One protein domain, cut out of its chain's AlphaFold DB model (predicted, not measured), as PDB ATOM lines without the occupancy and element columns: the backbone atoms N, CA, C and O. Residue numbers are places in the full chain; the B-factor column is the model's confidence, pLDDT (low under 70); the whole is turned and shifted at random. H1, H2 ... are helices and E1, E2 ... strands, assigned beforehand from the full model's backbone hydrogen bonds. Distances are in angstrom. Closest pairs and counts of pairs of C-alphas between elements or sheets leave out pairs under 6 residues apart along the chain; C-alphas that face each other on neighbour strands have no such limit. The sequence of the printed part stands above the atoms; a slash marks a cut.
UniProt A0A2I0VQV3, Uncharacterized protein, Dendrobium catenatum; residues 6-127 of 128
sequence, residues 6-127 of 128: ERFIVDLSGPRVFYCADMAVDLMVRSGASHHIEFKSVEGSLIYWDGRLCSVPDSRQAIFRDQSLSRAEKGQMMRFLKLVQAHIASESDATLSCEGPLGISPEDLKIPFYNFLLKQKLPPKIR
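AT A GLANCE: This is residues 6 to 127 of the 128 residues of an uncharacterized protein of Dendrobium catenatum (UniProt A0A2I0VQV3). This is a loose model in two lobes: a loop of the chain with the short helices H1 and H2, and a larger lobe along the long helix H4, with H3 beside its residues 74 to 78 and H6 near its Met 77, H5 next to H6. The small hairpin E1 and E2 comes between the lobes along the chain, and residues 6 to 16 stick out as a free arm. The printed part has 122 residues with six named helices and two named strands, in the order H1, H2, E1, E2, H3, H4, H5, H6; the sheet E1 - E2 is antiparallel. The class is mostly helix, though under half of the residues are in named elements. The radius of gyration of the C-alphas is 19.0 A, and the spans are 57 by 44 by 28 A.

IN THESE COORDINATES: Residues 6 to 22 hold no named element. H1, residues 23 to 31, begins at C-alpha 23 (184.139, 202.264, 197.365) and is 12.1 A long; H2 is residues 33 to 36. E1, residues 46 to 49, is 9.3 A long, and E2, residues 52 to 55, 9.9 A. H3 is residues 60 to 65. H4, residues 71 to 92, is 31.8 A long and begins at C-alpha 71 (219.247, 212.604, 199.905). H5, residues 113 to 119, is 9.9 A long. H6, residues 124 to 127, ends at C-alpha 127 (210.026, 206.388, 187.510).

HOW THE PARTS SIT: H1 and H2 are close but not clearly touching; their closest C-alphas, of Met 28 and Ser 34, are 5.1 A apart. H1 is apart from H3, H4, H5 and H6, and so is H2. E1 and E2 form an antiparallel hairpin with 140 degrees between their directions; N 47 and O 54 are 2.9 A apart and N 54 and O 47 2.8 A, within hydrogen-bond range. H3 and H4 form a helical hairpin: they only just touch, with 3 pairs of C-alphas within 8 A, the closest Ile 63 and Lys 74 at 6.6 A, at a shallow tilt of 8 degrees, opposite ways. H4 touches H3 with residues 74 to 78 alone. H4 and H5 are apart. H5 and H6 only just touch, with 3 pairs of C-alphas within 8 A, the closest Leu 117 and Arg 127 at 6.5 A. H4 and H6 are close but not clearly touching, the closest C-alphas being those of Met 77 and Ile 126, 7.2 A. In H1, H3, H4 and H5 every O i to N i+4 pair is within hydrogen-bond range; H2 and H6 are too short for such a pair.

THE WHOLE: The C-alphas farthest apart, of Glu 6 and Glu 99, are 59.9 A apart. The printed part has no cut. The link from H4 to H5, 20 residues, is long. Residues 91 to 97, of which 91 and 92 belong to H4, stand free. The mean pLDDT of the printed part is 87.1, and residues 91 to 102 are under 70.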
ATOM      1  N   GLU A   6     191.600 170.649 203.171       86.69
ATOM      2  CA  GLU A   6     190.623 171.623 203.699       86.69
ATOM      3  C   GLU A   6     191.249 172.911 204.265       86.69
ATOM      4  O   GLU A   6     190.557 173.900 204.487       86.69
ATOM      5  N   ARG A   7     192.566 172.926 204.503       91.06
ATOM      6  CA  ARG A   7     193.280 174.100 205.033       91.06
ATOM      7  C   ARG A   7     193.707 175.091 203.956       91.06
ATOM      8  O   ARG A   7     194.196 176.168 204.288       91.06
ATOM      9  N   PHE A   8     193.581 174.721 202.685       90.31
ATOM     10  CA  PHE A   8     194.039 175.528 201.566       90.31
ATOM     11  C   PHE A   8     192.845 176.099 200.819       90.31
ATOM     12  O   PHE A   8     192.021 175.369 200.277       90.31
ATOM     13  N   ILE A   9     192.794 177.423 200.750       90.56
ATOM     14  CA  ILE A   9     191.861 178.149 199.897       90.56
ATOM     15  C   ILE A   9     192.709 178.793 198.807       90.56
ATOM     16  O   ILE A   9     193.543 179.652 199.089       90.56
ATOM     17  N   VAL A  10     192.543 178.328 197.570       91.50
ATOM     18  CA  VAL A  10     193.294 178.820 196.411       91.50
ATOM     19  C   VAL A  10     192.349 179.619 195.528       91.50
ATOM     20  O   VAL A  10     191.369 179.082 195.013       91.50
ATOM     21  N   ASP A  11     192.648 180.902 195.347       93.19
ATOM     22  CA  ASP A  11     191.914 181.754 194.417       93.19
ATOM     23  C   ASP A  11     192.268 181.380 192.971       93.19
ATOM     24  O   ASP A  11     193.411 181.533 192.532       93.19
ATOM     25  N   LEU A  12     191.275 180.895 192.222       93.56
ATOM     26  CA  LEU A  12     191.436 180.496 190.822       93.56
ATOM     27  C   LEU A  12     191.669 181.689 189.887       93.56
ATOM     28  O   LEU A  12     192.265 181.529 188.825       93.56
ATOM     29  N   SER A  13     191.205 182.880 190.264       91.25
ATOM     30  CA  SER A  13     191.375 184.101 189.474       91.25
ATOM     31  C   SER A  13     192.704 184.817 189.742       91.25
ATOM     32  O   SER A  13     192.994 185.829 189.100       91.25
ATOM     33  N   GLY A  14     193.511 184.269 190.656       87.75
ATOM     34  CA  GLY A  14     194.730 184.870 191.184       87.75
ATOM     35  C   GLY A  14     194.437 185.818 192.355       87.75
ATOM     36  O   GLY A  14     193.403 186.484 192.357       87.75
ATOM     37  N   PRO A  15     195.340 185.906 193.347       87.50
ATOM     38  CA  PRO A  15     195.118 186.695 194.553       87.50
ATOM     39  C   PRO A  15     194.935 188.179 194.224       87.50
ATOM     40  O   PRO A  15     195.768 188.793 193.552       87.50
ATOM     41  N   ARG A  16     193.855 188.762 194.744       90.31
ATOM     42  CA  ARG A  16     193.553 190.194 194.637       90.31
ATOM     43  C   ARG A  16     193.659 190.856 195.999       90.31
ATOM     44  O   ARG A  16     193.402 190.241 197.029       90.31
ATOM     45  N   VAL A  17     194.019 192.131 195.987       92.12
ATOM     46  CA  VAL A  17     194.082 192.970 197.186       92.12
ATOM     47  C   VAL A  17     193.010 194.049 197.106       92.12
ATOM     48  O   VAL A  17     192.689 194.527 196.020       92.12
ATOM     49  N   PHE A  18     192.461 194.425 198.258       92.62
ATOM     50  CA  PHE A  18     191.557 195.565 198.383       92.62
ATOM     51  C   PHE A  18     192.352 196.812 198.760       92.62
ATOM     52  O   PHE A  18     193.210 196.760 199.644       92.62
ATOM     53  N   TYR A  19     192.042 197.942 198.127       93.50
ATOM     54  CA  TYR A  19     192.492 199.233 198.634       93.50
ATOM     55  C   TYR A  19     191.688 199.584 199.889       93.50
ATOM     56  O   TYR A  19     190.471 199.423 199.922       93.50
ATOM     57  N   CYS A  20     192.362 200.074 200.933       91.94
ATOM     58  CA  CYS A  20     191.692 200.411 202.192       91.94
ATOM     59  C   CYS A  20     190.659 201.540 202.030       91.94
ATOM     60  O   CYS A  20     189.664 201.558 202.743       91.94
ATOM     61  N   ALA A  21     190.903 202.471 201.103       91.38
ATOM     62  CA  ALA A  21     190.017 203.589 200.779       91.38
ATOM     63  C   ALA A  21     189.303 203.347 199.435       91.38
ATOM     64  O   ALA A  21     189.426 204.145 198.508       91.38
ATOM     65  N   ASP A  22     188.629 202.201 199.313       94.44
ATOM     66  CA  ASP A  22     187.878 201.803 198.117       94.44
ATOM     67  C   ASP A  22     186.364 201.874 198.361       94.44
ATOM     68  O   ASP A  22     185.873 201.505 199.430       94.44
ATOM     69  N   MET A  23     185.604 202.250 197.332       94.75
ATOM     70  CA  MET A  23     184.139 202.264 197.365       94.75
ATOM     71  C   MET A  23     183.541 200.884 197.695       94.75
ATOM     72  O   MET A  23     182.475 200.803 198.307       94.75
ATOM     73  N   ALA A  24     184.205 199.788 197.313       93.81
ATOM     74  CA  ALA A  24     183.776 198.440 197.675       93.81
ATOM     75  C   ALA A  24     183.819 198.214 199.195       93.81
ATOM     76  O   ALA A  24     182.912 197.589 199.747       93.81
ATOM     77  N   VAL A  25     184.834 198.754 199.879       94.94
ATOM     78  CA  VAL A  25     184.940 198.698 201.345       94.94
ATOM     79  C   VAL A  25     183.800 199.493 201.978       94.94
ATOM     80  O   VAL A  25     183.081 198.954 202.822       94.94
ATOM     81  N   ASP A  26     183.548 200.713 201.496       95.50
ATOM     82  CA  ASP A  26     182.432 201.543 201.968       95.50
ATOM     83  C   ASP A  26     181.078 200.838 201.797       95.50
ATOM     84  O   ASP A  26     180.224 200.863 202.689       95.50
ATOM     85  N   LEU A  27     180.873 200.167 200.660       96.94
ATOM     86  CA  LEU A  27     179.658 199.404 200.385       96.94
ATOM     87  C   LEU A  27     179.500 198.210 201.339       96.94
ATOM     88  O   LEU A  27     178.394 197.966 201.827       96.94
ATOM     89  N   MET A  28     180.576 197.476 201.636       96.19
ATOM     90  CA  MET A  28     180.544 196.342 202.572       96.19
ATOM     91  C   MET A  28     180.216 196.779 204.002       96.19
ATOM     92  O   MET A  28     179.494 196.075 204.712       96.19
ATOM     93  N   VAL A  29     180.696 197.952 204.419       95.69
ATOM     94  CA  VAL A  29     180.329 198.544 205.712       95.69
ATOM     95  C   VAL A  29     178.850 198.929 205.714       95.69
ATOM     96  O   VAL A  29     178.100 198.491 206.583       95.69
ATOM     97  N   ARG A  30     178.394 199.681 204.706       97.38
ATOM     98  CA  ARG A  30     177.009 200.187 204.629       97.38
ATOM     99  C   ARG A  30     175.951 199.091 204.498       97.38
ATOM    100  O   ARG A  30     174.843 199.262 204.992       97.38
ATOM    101  N   SER A  31     176.274 197.999 203.812       97.75
ATOM    102  CA  SER A  31     175.368 196.857 203.621       97.75
ATOM    103  C   SER A  31     175.377 195.857 204.781       97.75
ATOM    104  O   SER A  31     174.535 194.964 204.810       97.75
ATOM    105  N   GLY A  32     176.325 195.972 205.718       97.31
ATOM    106  CA  GLY A  32     176.546 194.985 206.779       97.31
ATOM    107  C   GLY A  32     177.301 193.727 206.329       97.31
ATOM    108  O   GLY A  32     177.578 192.866 207.160       97.31
ATOM    109  N   ALA A  33     177.695 193.619 205.052       96.62
ATOM    110  CA  ALA A  33     178.473 192.485 204.539       96.62
ATOM    111  C   ALA A  33     179.834 192.322 205.243       96.62
ATOM    112  O   ALA A  33     180.349 191.212 205.359       96.62
ATOM    113  N   SER A  34     180.385 193.420 205.766       95.19
ATOM    114  CA  SER A  34     181.611 193.428 206.575       95.19
ATOM    115  C   SER A  34     181.553 192.541 207.827       95.19
ATOM    116  O   SER A  34     182.601 192.117 208.297       95.19
ATOM    117  N   HIS A  35     180.368 192.184 208.342       97.19
ATOM    118  CA  HIS A  35     180.234 191.263 209.484       97.19
ATOM    119  C   HIS A  35     180.549 189.797 209.145       97.19
ATOM    120  O   HIS A  35     180.599 188.957 210.042       97.19
ATOM    121  N   HIS A  36     180.716 189.472 207.862       96.88
ATOM    122  CA  HIS A  36     180.885 188.099 207.380       96.88
ATOM    123  C   HIS A  36     182.285 187.807 206.839       96.88
ATOM    124  O   HIS A  36     182.533 186.701 206.361       96.88
ATOM    125  N   ILE A  37     183.185 188.788 206.874       94.62
ATOM    126  CA  ILE A  37     184.526 188.686 206.306       94.62
ATOM    127  C   ILE A  37     185.543 189.338 207.237       94.62
ATOM    128  O   ILE A  37     185.251 190.321 207.911       94.62
ATOM    129  N   GLU A  38     186.762 188.814 207.226       94.69
ATOM    130  CA  GLU A  38     187.897 189.395 207.937       94.69
ATOM    131  C   GLU A  38     189.009 189.715 206.940       94.69
ATOM    132  O   GLU A  38     189.257 188.966 205.993       94.69
ATOM    133  N   PHE A  39     189.693 190.835 207.164       94.19
ATOM    134  CA  PHE A  39     190.806 191.270 206.329       94.19
ATOM    135  C   PHE A  39     192.117 191.166 207.097       94.19
ATOM    136  O   PHE A  39     192.223 191.594 208.247       94.19
ATOM    137  N   LYS A  40     193.153 190.671 206.417       95.12
ATOM    138  CA  LYS A  40     194.542 190.809 206.852       95.12
ATOM    139  C   LYS A  40     195.218 191.874 205.993       95.12
ATOM    140  O   LYS A  40     195.107 191.841 204.769       95.12
ATOM    141  N   SER A  41     195.937 192.798 206.629       94.12
ATOM    142  CA  SER A  41     196.737 193.785 205.900       94.12
ATOM    143  C   SER A  41     197.861 193.111 205.119       94.12
ATOM    144  O   SER A  41     198.491 192.165 205.600       94.12
ATOM    145  N   VAL A  42     198.158 193.654 203.940       93.38
ATOM    146  CA  VAL A  42     199.395 193.347 203.219       93.38
ATOM    147  C   VAL A  42     200.573 193.875 204.041       93.38
ATOM    148  O   VAL A  42     200.525 194.998 204.540       93.38
ATOM    149  N   GLU A  43     201.605 193.050 204.216       91.94
ATOM    150  CA  GLU A  43     202.761 193.365 205.074       91.94
ATOM    151  C   GLU A  43     203.803 194.249 204.374       91.94
ATOM    152  O   GLU A  43     204.585 194.927 205.036       91.94
ATOM    153  N   GLY A  44     203.816 194.270 203.041       91.31
ATOM    154  CA  GLY A  44     204.713 195.126 202.277       91.31
ATOM    155  C   GLY A  44     204.548 194.971 200.771       91.31
ATOM    156  O   GLY A  44     203.948 194.010 200.287       91.31
ATOM    157  N   SER A  45     205.107 195.931 200.037       91.75
ATOM    158  CA  SER A  45     205.201 195.902 198.578       91.75
ATOM    159  C   SER A  45     206.656 195.736 198.155       91.75
ATOM    160  O   SER A  45     207.556 196.371 198.713       91.75
ATOM    161  N   LEU A  46     206.884 194.866 197.175       92.62
ATOM    162  CA  LEU A  46     208.203 194.529 196.656       92.62
ATOM    163  C   LEU A  46     208.251 194.837 195.162       92.62
ATOM    164  O   LEU A  46     207.327 194.501 194.424       92.62
ATOM    165  N   ILE A  47     209.360 195.416 194.717       92.06
ATOM    166  CA  ILE A  47     209.676 195.595 193.298       92.06
ATOM    167  C   ILE A  47     210.923 194.799 192.944       92.06
ATOM    168  O   ILE A  47     211.828 194.640 193.764       92.06
ATOM    169  N   TYR A  48     210.987 194.310 191.711       91.88
ATOM    170  CA  TYR A  48     212.209 193.726 191.184       91.88
ATOM    171  C   TYR A  48     213.068 194.822 190.556       91.88
ATOM    172  O   TYR A  48     212.666 195.455 189.582       91.88
ATOM    173  N   TRP A  49     214.251 195.048 191.118       89.25
ATOM    174  CA  TRP A  49     215.192 196.060 190.658       89.25
ATOM    175  C   TRP A  49     216.621 195.534 190.768       89.25
ATOM    176  O   TRP A  49     217.010 195.000 191.805       89.25
ATOM    177  N   ASP A  50     217.399 195.694 189.696       89.19
ATOM    178  CA  ASP A  50     218.824 195.338 189.647       89.19
ATOM    179  C   ASP A  50     219.129 193.909 190.151       89.19
ATOM    180  O   ASP A  50     219.969 193.669 191.019       89.19
ATOM    181  N   GLY A  51     218.370 192.932 189.645       93.12
ATOM    182  CA  GLY A  51     218.577 191.521 189.979       93.12
ATOM    183  C   GLY A  51     218.020 191.082 191.336       93.12
ATOM    184  O   GLY A  51     218.258 189.945 191.745       93.12
ATOM    185  N   ARG A  52     217.327 191.962 192.074       93.62
ATOM    186  CA  ARG A  52     216.897 191.704 193.458       93.62
ATOM    187  C   ARG A  52     215.477 192.189 193.722       93.62
ATOM    188  O   ARG A  52     215.012 193.151 193.119       93.62
ATOM    189  N   LEU A  53     214.804 191.544 194.674       93.00
ATOM    190  CA  LEU A  53     213.563 192.066 195.245       93.00
ATOM    191  C   LEU A  53     213.894 193.138 196.289       93.00
ATOM    192  O   LEU A  53     214.655 192.887 197.224       93.00
ATOM    193  N   CYS A  54     213.319 194.323 196.119       90.69
ATOM    194  CA  CYS A  54     213.516 195.487 196.973       90.69
ATOM    195  C   CYS A  54     212.181 195.913 197.589       90.69
ATOM    196  O   CYS A  54     211.177 196.000 196.883       90.69
ATOM    197  N   SER A  55     212.171 196.217 198.889       91.38
ATOM    198  CA  SER A  55     210.993 196.794 199.548       91.38
ATOM    199  C   SER A  55     210.755 198.213 199.048       91.38
ATOM    200  O   SER A  55     211.684 199.021 199.018       91.38
ATOM    201  N   VAL A  56     209.508 198.528 198.708       91.81
ATOM    202  CA  VAL A  56     209.101 199.892 198.367       91.81
ATOM    203  C   VAL A  56     208.785 200.646 199.660       91.81
ATOM    204  O   VAL A  56     207.997 200.145 200.464       91.81
ATOM    205  N   PRO A  57     209.374 201.830 199.900       92.38
ATOM    206  CA  PRO A  57     209.026 202.635 201.061       92.38
ATOM    207  C   PRO A  57     207.596 203.177 200.927       92.38
ATOM    208  O   PRO A  57     207.279 203.920 200.001       92.38
ATOM    209  N   ASP A  58     206.746 202.832 201.887       91.44
ATOM    210  CA  ASP A  58     205.298 203.094 201.891       91.44
ATOM    211  C   ASP A  58     204.888 204.377 202.639       91.44
ATOM    212  O   ASP A  58     203.729 204.788 202.632       91.44
ATOM    213  N   SER A  59     205.837 205.027 203.310       92.00
ATOM    214  CA  SER A  59     205.573 206.152 204.202       92.00
ATOM    215  C   SER A  59     206.716 207.154 204.197       92.00
ATOM    216  O   SER A  59     207.870 206.822 203.936       92.00
ATOM    217  N   ARG A  60     206.439 208.404 204.589       90.12
ATOM    218  CA  ARG A  60     207.480 209.443 204.718       90.12
ATOM    219  C   ARG A  60     208.642 209.004 205.618       90.12
ATOM    220  O   ARG A  60     209.790 209.355 205.350       90.12
ATOM    221  N   GLN A  61     208.353 208.253 206.683       92.38
ATOM    222  CA  GLN A  61     209.385 207.720 207.573       92.38
ATOM    223  C   GLN A  61     210.196 206.609 206.896       92.38
ATOM    224  O   GLN A  61     211.423 206.631 206.995       92.38
ATOM    225  N   ALA A  62     209.545 205.689 206.175       92.38
ATOM    226  CA  ALA A  62     210.227 204.649 205.406       92.38
ATOM    227  C   ALA A  62     211.142 205.255 204.333       92.38
ATOM    228  O   ALA A  62     212.316 204.904 204.267       92.38
ATOM    229  N   ILE A  63     210.663 206.264 203.595       92.12
ATOM    230  CA  ILE A  63     211.456 207.015 202.608       92.12
ATOM    231  C   ILE A  63     212.695 207.631 203.259       92.12
ATOM    232  O   ILE A  63     213.791 207.598 202.705       92.12
ATOM    233  N   PHE A  64     212.537 208.217 204.446       90.38
ATOM    234  CA  PHE A  64     213.655 208.824 205.156       90.38
ATOM    235  C   PHE A  64     214.696 207.784 205.596       90.38
ATOM    236  O   PHE A  64     215.895 208.045 205.478       90.38
ATOM    237  N   ARG A  65     214.251 206.610 206.056       92.25
ATOM    238  CA  ARG A  65     215.112 205.510 206.526       92.25
ATOM    239  C   ARG A  65     215.759 204.703 205.399       92.25
ATOM    240  O   ARG A  65     216.797 204.094 205.638       92.25
ATOM    241  N   ASP A  66     215.188 204.717 204.200       90.44
ATOM    242  CA  ASP A  66     215.676 203.949 203.053       90.44
ATOM    243  C   ASP A  66     217.107 204.363 202.670       90.44
ATOM    244  O   ASP A  66     217.367 205.511 202.315       90.44
ATOM    245  N   GLN A  67     218.061 203.439 202.767       89.81
ATOM    246  CA  GLN A  67     219.468 203.697 202.438       89.81
ATOM    247  C   GLN A  67     219.760 203.564 200.942       89.81
ATOM    248  O   GLN A  67     220.803 204.011 200.471       89.81
ATOM    249  N   SER A  68     218.842 202.967 200.186       87.38
ATOM    250  CA  SER A  68     218.975 202.768 198.748       87.38
ATOM    251  C   SER A  68     218.695 204.048 197.948       87.38
ATOM    252  O   SER A  68     219.001 204.096 196.756       87.38
ATOM    253  N   LEU A  69     218.108 205.069 198.582       88.50
ATOM    254  CA  LEU A  69     217.847 206.385 198.003       88.50
ATOM    255  C   LEU A  69     218.826 207.421 198.566       88.50
ATOM    256  O   LEU A  69     218.970 207.588 199.781       88.50
ATOM    257  N   SER A  70     219.448 208.198 197.686       91.88
ATOM    258  CA  SER A  70     220.238 209.367 198.069       91.88
ATOM    259  C   SER A  70     219.356 210.482 198.642       91.88
ATOM    260  O   SER A  70     218.140 210.541 198.440       91.88
ATOM    261  N   ARG A  71     219.968 211.442 199.348       91.00
ATOM    262  CA  ARG A  71     219.247 212.604 199.905       91.00
ATOM    263  C   ARG A  71     218.510 213.409 198.827       91.00
ATOM    264  O   ARG A  71     217.411 213.901 199.086       91.00
ATOM    265  N   ALA A  72     219.108 213.547 197.642       91.25
ATOM    266  CA  ALA A  72     218.505 214.260 196.521       91.25
ATOM    267  C   ALA A  72     217.277 213.514 195.975       91.25
ATOM    268  O   ALA A  72     216.222 214.122 195.806       91.25
ATOM    269  N   GLU A  73     217.386 212.196 195.795       91.81
ATOM    270  CA  GLU A  73     216.293 211.329 195.334       91.81
ATOM    271  C   GLU A  73     215.112 211.337 196.308       91.81
ATOM    272  O   GLU A  73     213.971 211.538 195.893       91.81
ATOM    273  N   LYS A  74     215.375 211.247 197.619       92.00
ATOM    274  CA  LYS A  74     214.339 211.398 198.658       92.00
ATOM    275  C   LYS A  74     213.615 212.739 198.546       92.00
ATOM    276  O   LYS A  74     212.391 212.798 198.653       92.00
ATOM    277  N   GLY A  75     214.362 213.823 198.322       90.81
ATOM    278  CA  GLY A  75     213.803 215.162 198.131       90.81
ATOM    279  C   GLY A  75     212.913 215.261 196.887       90.81
ATOM    280  O   GLY A  75     211.823 215.826 196.962       90.81
ATOM    281  N   GLN A  76     213.346 214.678 195.768       90.12
ATOM    282  CA  GLN A  76     212.583 214.636 194.517       90.12
ATOM    283  C   GLN A  76     211.302 213.810 194.661       90.12
ATOM    284  O   GLN A  76     210.234 214.286 194.279       90.12
ATOM    285  N   MET A  77     211.379 212.636 195.294       90.25
ATOM    286  CA  MET A  77     210.213 211.790 195.548       90.25
ATOM    287  C   MET A  77     209.178 212.508 196.413       90.25
ATOM    288  O   MET A  77     208.006 212.582 196.056       90.25
ATOM    289  N   MET A  78     209.616 213.120 197.518       91.38
ATOM    290  CA  MET A  78     208.720 213.877 198.395       91.38
ATOM    291  C   MET A  78     208.099 215.087 197.695       91.38
ATOM    292  O   MET A  78     206.946 215.415 197.967       91.38
ATOM    293  N   ARG A  79     208.839 215.765 196.809       90.69
ATOM    294  CA  ARG A  79     208.302 216.872 196.006       90.69
ATOM    295  C   ARG A  79     207.213 216.381 195.054       90.69
ATOM    296  O   ARG A  79     206.166 217.014 194.986       90.69
ATOM    297  N   PHE A  80     207.450 215.266 194.369       91.25
ATOM    298  CA  PHE A  80     206.479 214.672 193.453       91.25
ATOM    299  C   PHE A  80     205.212 214.209 194.181       91.25
ATOM    300  O   PHE A  80     204.113 214.592 193.792       91.25
ATOM    301  N   LEU A  81     205.351 213.473 195.289       91.12
ATOM    302  CA  LEU A  81     204.204 213.017 196.081       91.12
ATOM    303  C   LEU A  81     203.361 214.189 196.600       91.12
ATOM    304  O   LEU A  81     202.139 214.136 196.529       91.12
ATOM    305  N   LYS A  82     203.997 215.273 197.063       91.38
ATOM    306  CA  LYS A  82     203.282 216.490 197.484       91.38
ATOM    307  C   LYS A  82     202.541 217.171 196.336       91.38
ATOM    308  O   LYS A  82     201.451 217.682 196.552       91.38
ATOM    309  N   LEU A  83     203.129 217.184 195.141       91.44
ATOM    310  CA  LEU A  83     202.503 217.739 193.943       91.44
ATOM    311  C   LEU A  83     201.238 216.949 193.568       91.44
ATOM    312  O   LEU A  83     200.202 217.554 193.315       91.44
ATOM    313  N   VAL A  84     201.287 215.614 193.629       91.06
ATOM    314  CA  VAL A  84     200.111 214.757 193.393       91.06
ATOM    315  C   VAL A  84     199.058 214.938 194.491       91.06
ATOM    316  O   VAL A  84     197.883 215.109 194.187       91.06
ATOM    317  N   GLN A  85     199.464 214.972 195.765       90.00
ATOM    318  CA  GLN A  85     198.552 215.214 196.891       90.00
ATOM    319  C   GLN A  85     197.825 216.558 196.773       90.00
ATOM    320  O   GLN A  85     196.625 216.623 197.018       90.00
ATOM    321  N   ALA A  86     198.537 217.617 196.381       89.31
ATOM    322  CA  ALA A  86     197.942 218.932 196.172       89.31
ATOM    323  C   ALA A  86     196.921 218.926 195.024       89.31
ATOM    324  O   ALA A  86     195.874 219.554 195.143       89.31
ATOM    325  N   HIS A  87     197.197 218.193 193.940       89.38
ATOM    326  CA  HIS A  87     196.257 218.051 192.829       89.38
ATOM    327  C   HIS A  87     194.967 217.334 193.253       89.38
ATOM    328  O   HIS A  87     193.885 217.862 193.022       89.38
ATOM    329  N   ILE A  88     195.081 216.202 193.961       88.69
ATOM    330  CA  ILE A  88     193.922 215.455 194.481       88.69
ATOM    331  C   ILE A  88     193.101 216.325 195.447       88.69
ATOM    332  O   ILE A  88     191.876 216.360 195.367       88.69
ATOM    333  N   ALA A  89     193.766 217.070 196.337       86.44
ATOM    334  CA  ALA A  89     193.083 217.968 197.268       86.44
ATOM    335  C   ALA A  89     192.340 219.107 196.545       86.44
ATOM    336  O   ALA A  89     191.221 219.450 196.925       86.44
ATOM    337  N   SER A  90     192.926 219.661 195.479       78.12
ATOM    338  CA  SER A  90     192.293 220.702 194.662       78.12
ATOM    339  C   SER A  90     191.071 220.204 193.885       78.12
ATOM    340  O   SER A  90     190.194 221.013 193.595       78.12
ATOM    341  N   GLU A  91     190.994 218.918 193.531       68.25
ATOM    342  CA  GLU A  91     189.781 218.334 192.937       68.25
ATOM    343  C   GLU A  91     188.658 218.172 193.970       68.25
ATOM    344  O   GLU A  91     187.483 218.307 193.629       68.25
ATOM    345  N   SER A  92     189.005 217.921 195.236       60.44
ATOM    346  CA  SER A  92     188.028 217.786 196.324       60.44
ATOM    347  C   SER A  92     187.516 219.119 196.886       60.44
ATOM    348  O   SER A  92     186.446 219.135 197.492       60.44
ATOM    349  N   ASP A  93     188.243 220.223 196.679       48.62
ATOM    350  CA  ASP A  93     187.936 221.529 197.272       48.62
ATOM    351  C   ASP A  93     188.102 222.658 196.231       48.62
ATOM    352  O   ASP A  93     189.190 223.184 195.996       48.62
ATOM    353  N   ALA A  94     187.004 223.040 195.571       48.50
ATOM    354  CA  ALA A  94     186.981 223.980 194.441       48.50
ATOM    355  C   ALA A  94     187.293 225.458 194.796       48.50
ATOM    356  O   ALA A  94     186.935 226.354 194.031       48.50
ATOM    357  N   THR A  95     187.916 225.757 195.945       42.34
ATOM    358  CA  THR A  95     188.062 227.144 196.446       42.34
ATOM    359  C   THR A  95     189.469 227.597 196.844       42.34
ATOM    360  O   THR A  95     189.622 228.752 197.239       42.34
ATOM    361  N   LEU A  96     190.525 226.794 196.671       43.84
ATOM    362  CA  LEU A  96     191.896 227.248 196.957       43.84
ATOM    363  C   LEU A  96     192.828 227.056 195.757       43.84
ATOM    364  O   LEU A  96     193.532 226.056 195.620       43.84
ATOM    365  N   SER A  97     192.868 228.082 194.905       41.34
ATOM    366  CA  SER A  97     193.910 228.267 193.899       41.34
ATOM    367  C   SER A  97     195.268 228.390 194.589       41.34
ATOM    368  O   SER A  97     195.634 229.437 195.127       41.34
ATOM    369  N   CYS A  98     196.034 227.305 194.572       42.19
ATOM    370  CA  CYS A  98     197.434 227.343 194.951       42.19
ATOM    371  C   CYS A  98     198.225 227.919 193.772       42.19
ATOM    372  O   CYS A  98     198.708 227.175 192.919       42.19
ATOM    373  N   GLU A  99     198.357 229.245 193.718       38.19
ATOM    374  CA  GLU A  99     199.351 229.894 192.866       38.19
ATOM    375  C   GLU A  99     200.755 229.562 193.384       38.19
ATOM    376  O   GLU A  99     201.336 230.223 194.241       38.19
ATOM    377  N   GLY A 100     201.297 228.470 192.859       42.66
ATOM    378  CA  GLY A 100     202.717 228.176 192.845       42.66
ATOM    379  C   GLY A 100     203.088 227.618 191.468       42.66
ATOM    380  O   GLY A 100     202.243 227.010 190.813       42.66
ATOM    381  N   PRO A 101     204.345 227.755 191.012       47.09
ATOM    382  CA  PRO A 101     204.787 227.373 189.660       47.09
ATOM    383  C   PRO A 101     204.837 225.842 189.408       47.09
ATOM    384  O   PRO A 101     205.619 225.373 188.586       47.09
ATOM    385  N   LEU A 102     204.079 225.043 190.168       59.19
ATOM    386  CA  LEU A 102     204.222 223.589 190.339       59.19
ATOM    387  C   LEU A 102     202.875 222.842 190.406       59.19
ATOM    388  O   LEU A 102     202.793 221.786 191.032       59.19
ATOM    389  N   GLY A 103     201.814 223.381 189.808       72.38
ATOM    390  CA  GLY A 103     200.559 222.646 189.618       72.38
ATOM    391  C   GLY A 103     200.652 221.658 188.451       72.38
ATOM    392  O   GLY A 103     201.404 221.889 187.505       72.38
ATOM    393  N   ILE A 104     199.890 220.561 188.504       86.94
ATOM    394  CA  ILE A 104     199.680 219.698 187.331       86.94
ATOM    395  C   ILE A 104     198.775 220.463 186.363       86.94
ATOM    396  O   ILE A 104     197.653 220.813 186.729       86.94
ATOM    397  N   SER A 105     199.262 220.766 185.157       88.06
ATOM    398  CA  SER A 105     198.468 221.500 184.169       88.06
ATOM    399  C   SER A 105     197.424 220.587 183.502       88.06
ATOM    400  O   SER A 105     197.614 219.369 183.441       88.06
ATOM    401  N   PRO A 106     196.331 221.129 182.941       87.88
ATOM    402  CA  PRO A 106     195.351 220.320 182.216       87.88
ATOM    403  C   PRO A 106     195.930 219.662 180.951       87.88
ATOM    404  O   PRO A 106     195.428 218.633 180.502       87.88
ATOM    405  N   GLU A 107     196.993 220.211 180.360       90.25
ATOM    406  CA  GLU A 107     197.739 219.581 179.263       90.25
ATOM    407  C   GLU A 107     198.544 218.370 179.744       90.25
ATOM    408  O   GLU A 107     198.664 217.386 179.013       90.25
ATOM    409  N   ASP A 108     199.067 218.421 180.970       90.81
ATOM    410  CA  ASP A 108     199.782 217.302 181.583       90.81
ATOM    411  C   ASP A 108     198.856 216.114 181.897       90.81
ATOM    412  O   ASP A 108     199.311 214.973 181.870       90.81
ATOM    413  N   LEU A 109     197.557 216.349 182.098       91.44
ATOM    414  CA  LEU A 109     196.556 215.285 182.272       91.44
ATOM    415  C   LEU A 109     196.184 214.575 180.961       91.44
ATOM    416  O   LEU A 109     195.654 213.467 180.982       91.44
ATOM    417  N   LYS A 110     196.452 215.200 179.809       94.44
ATOM    418  CA  LYS A 110     196.128 214.644 178.482       94.44
ATOM    419  C   LYS A 110     197.218 213.728 177.932       94.44
ATOM    420  O   LYS A 110     196.984 213.023 176.953       94.44
ATOM    421  N   ILE A 111     198.417 213.761 178.511       94.56
ATOM    422  CA  ILE A 111     199.534 212.920 178.078       94.56
ATOM    423  C   ILE A 111     199.579 211.611 178.876       94.56
ATOM    424  O   ILE A 111     199.136 211.569 180.022       94.56
ATOM    425  N   PRO A 112     200.167 210.536 178.319       95.44
ATOM    426  CA  PRO A 112     200.424 209.322 179.082       95.44
ATOM    427  C   PRO A 112     201.219 209.617 180.357       95.44
ATOM    428  O   PRO A 112     202.203 210.360 180.313       95.44
ATOM    429  N   PHE A 113     200.850 208.978 181.470       92.75
ATOM    430  CA  PHE A 113     201.480 209.212 182.774       92.75
ATOM    431  C   PHE A 113     203.006 209.050 182.733       92.75
ATOM    432  O   PHE A 113     203.739 209.865 183.283       92.75
ATOM    433  N   TYR A 114     203.509 208.073 181.978       91.50
ATOM    434  CA  TYR A 114     204.946 207.895 181.763       91.50
ATOM    435  C   TYR A 114     205.637 209.149 181.187       91.50
ATOM    436  O   TYR A 114     206.710 209.545 181.649       91.50
ATOM    437  N   ASN A 115     205.006 209.822 180.220       92.75
ATOM    438  CA  ASN A 115     205.533 211.056 179.631       92.75
ATOM    439  C   ASN A 115     205.482 212.216 180.627       92.75
ATOM    440  O   ASN A 115     206.387 213.050 180.648       92.75
ATOM    441  N   PHE A 116     204.463 212.251 181.485       93.00
ATOM    442  CA  PHE A 116     204.411 213.201 182.587       93.00
ATOM    443  C   PHE A 116     205.569 212.980 183.573       93.00
ATOM    444  O   PHE A 116     206.279 213.930 183.902       93.00
ATOM    445  N   LEU A 117     205.859 211.732 183.960       91.56
ATOM    446  CA  LEU A 117     206.997 211.415 184.833       91.56
ATOM    447  C   LEU A 117     208.348 211.829 184.224       91.56
ATOM    448  O   LEU A 117     209.238 212.281 184.950       91.56
ATOM    449  N   LEU A 118     208.505 211.727 182.897       89.88
ATOM    450  CA  LEU A 118     209.688 212.227 182.186       89.88
ATOM    451  C   LEU A 118     209.849 213.746 182.336       89.88
ATOM    452  O   LEU A 118     210.954 214.217 182.619       89.88
ATOM    453  N   LYS A 119     208.756 214.510 182.211       89.81
ATOM    454  CA  LYS A 119     208.767 215.970 182.413       89.81
ATOM    455  C   LYS A 119     209.161 216.361 183.839       89.81
ATOM    456  O   LYS A 119     209.878 217.344 184.015       89.81
ATOM    457  N   GLN A 120     208.765 215.569 184.841       88.25
ATOM    458  CA  GLN A 120     209.108 215.803 186.252       88.25
ATOM    459  C   GLN A 120     210.589 215.532 186.588       88.25
ATOM    460  O   GLN A 120     211.010 215.759 187.723       88.25
ATOM    461  N   LYS A 121     211.399 215.083 185.610       84.12
ATOM    462  CA  LYS A 121     212.841 214.794 185.750       84.12
ATOM    463  C   LYS A 121     213.152 213.834 186.905       84.12
ATOM    464  O   LYS A 121     214.171 213.974 187.579       84.12
ATOM    465  N   LEU A 122     212.269 212.859 187.128       87.75
ATOM    466  CA  LEU A 122     212.479 211.835 188.143       87.75
ATOM    467  C   LEU A 122     213.588 210.853 187.711       87.75
ATOM    468  O   LEU A 122     213.646 210.474 186.533       87.75
ATOM    469  N   PRO A 123     214.455 210.419 188.644       86.81
ATOM    470  CA  PRO A 123     215.447 209.378 188.418       86.81
ATOM    471  C   PRO A 123     214.795 208.087 187.914       86.81
ATOM    472  O   PRO A 123     213.675 207.775 188.330       86.81
ATOM    473  N   PRO A 124     215.496 207.281 187.093       86.50
ATOM    474  CA  PRO A 124     214.962 206.018 186.582       86.50
ATOM    475  C   PRO A 124     214.423 205.107 187.687       86.50
ATOM    476  O   PRO A 124     213.335 204.566 187.549       86.50
ATOM    477  N   LYS A 125     215.128 205.030 188.819       84.62
ATOM    478  CA  LYS A 125     214.741 204.221 189.978       84.62
ATOM    479  C   LYS A 125     213.396 204.616 190.611       84.62
ATOM    480  O   LYS A 125     212.773 203.791 191.257       84.62
ATOM    481  N   ILE A 126     212.966 205.869 190.453       85.75
ATOM    482  CA  ILE A 126     211.689 206.374 190.990       85.75
ATOM    483  C   ILE A 126     210.585 206.314 189.924       85.75
ATOM    484  O   ILE A 126     209.405 206.255 190.250       85.75
ATOM    485  N   ARG A 127     210.961 206.372 188.642       86.56
ATOM    486  CA  ARG A 127     210.026 206.388 187.510       86.56
ATOM    487  C   ARG A 127     209.567 204.993 187.070       86.56
ATOM    488  O   ARG A 127     208.510 204.900 186.454       86.56
TER     489      ARG A 127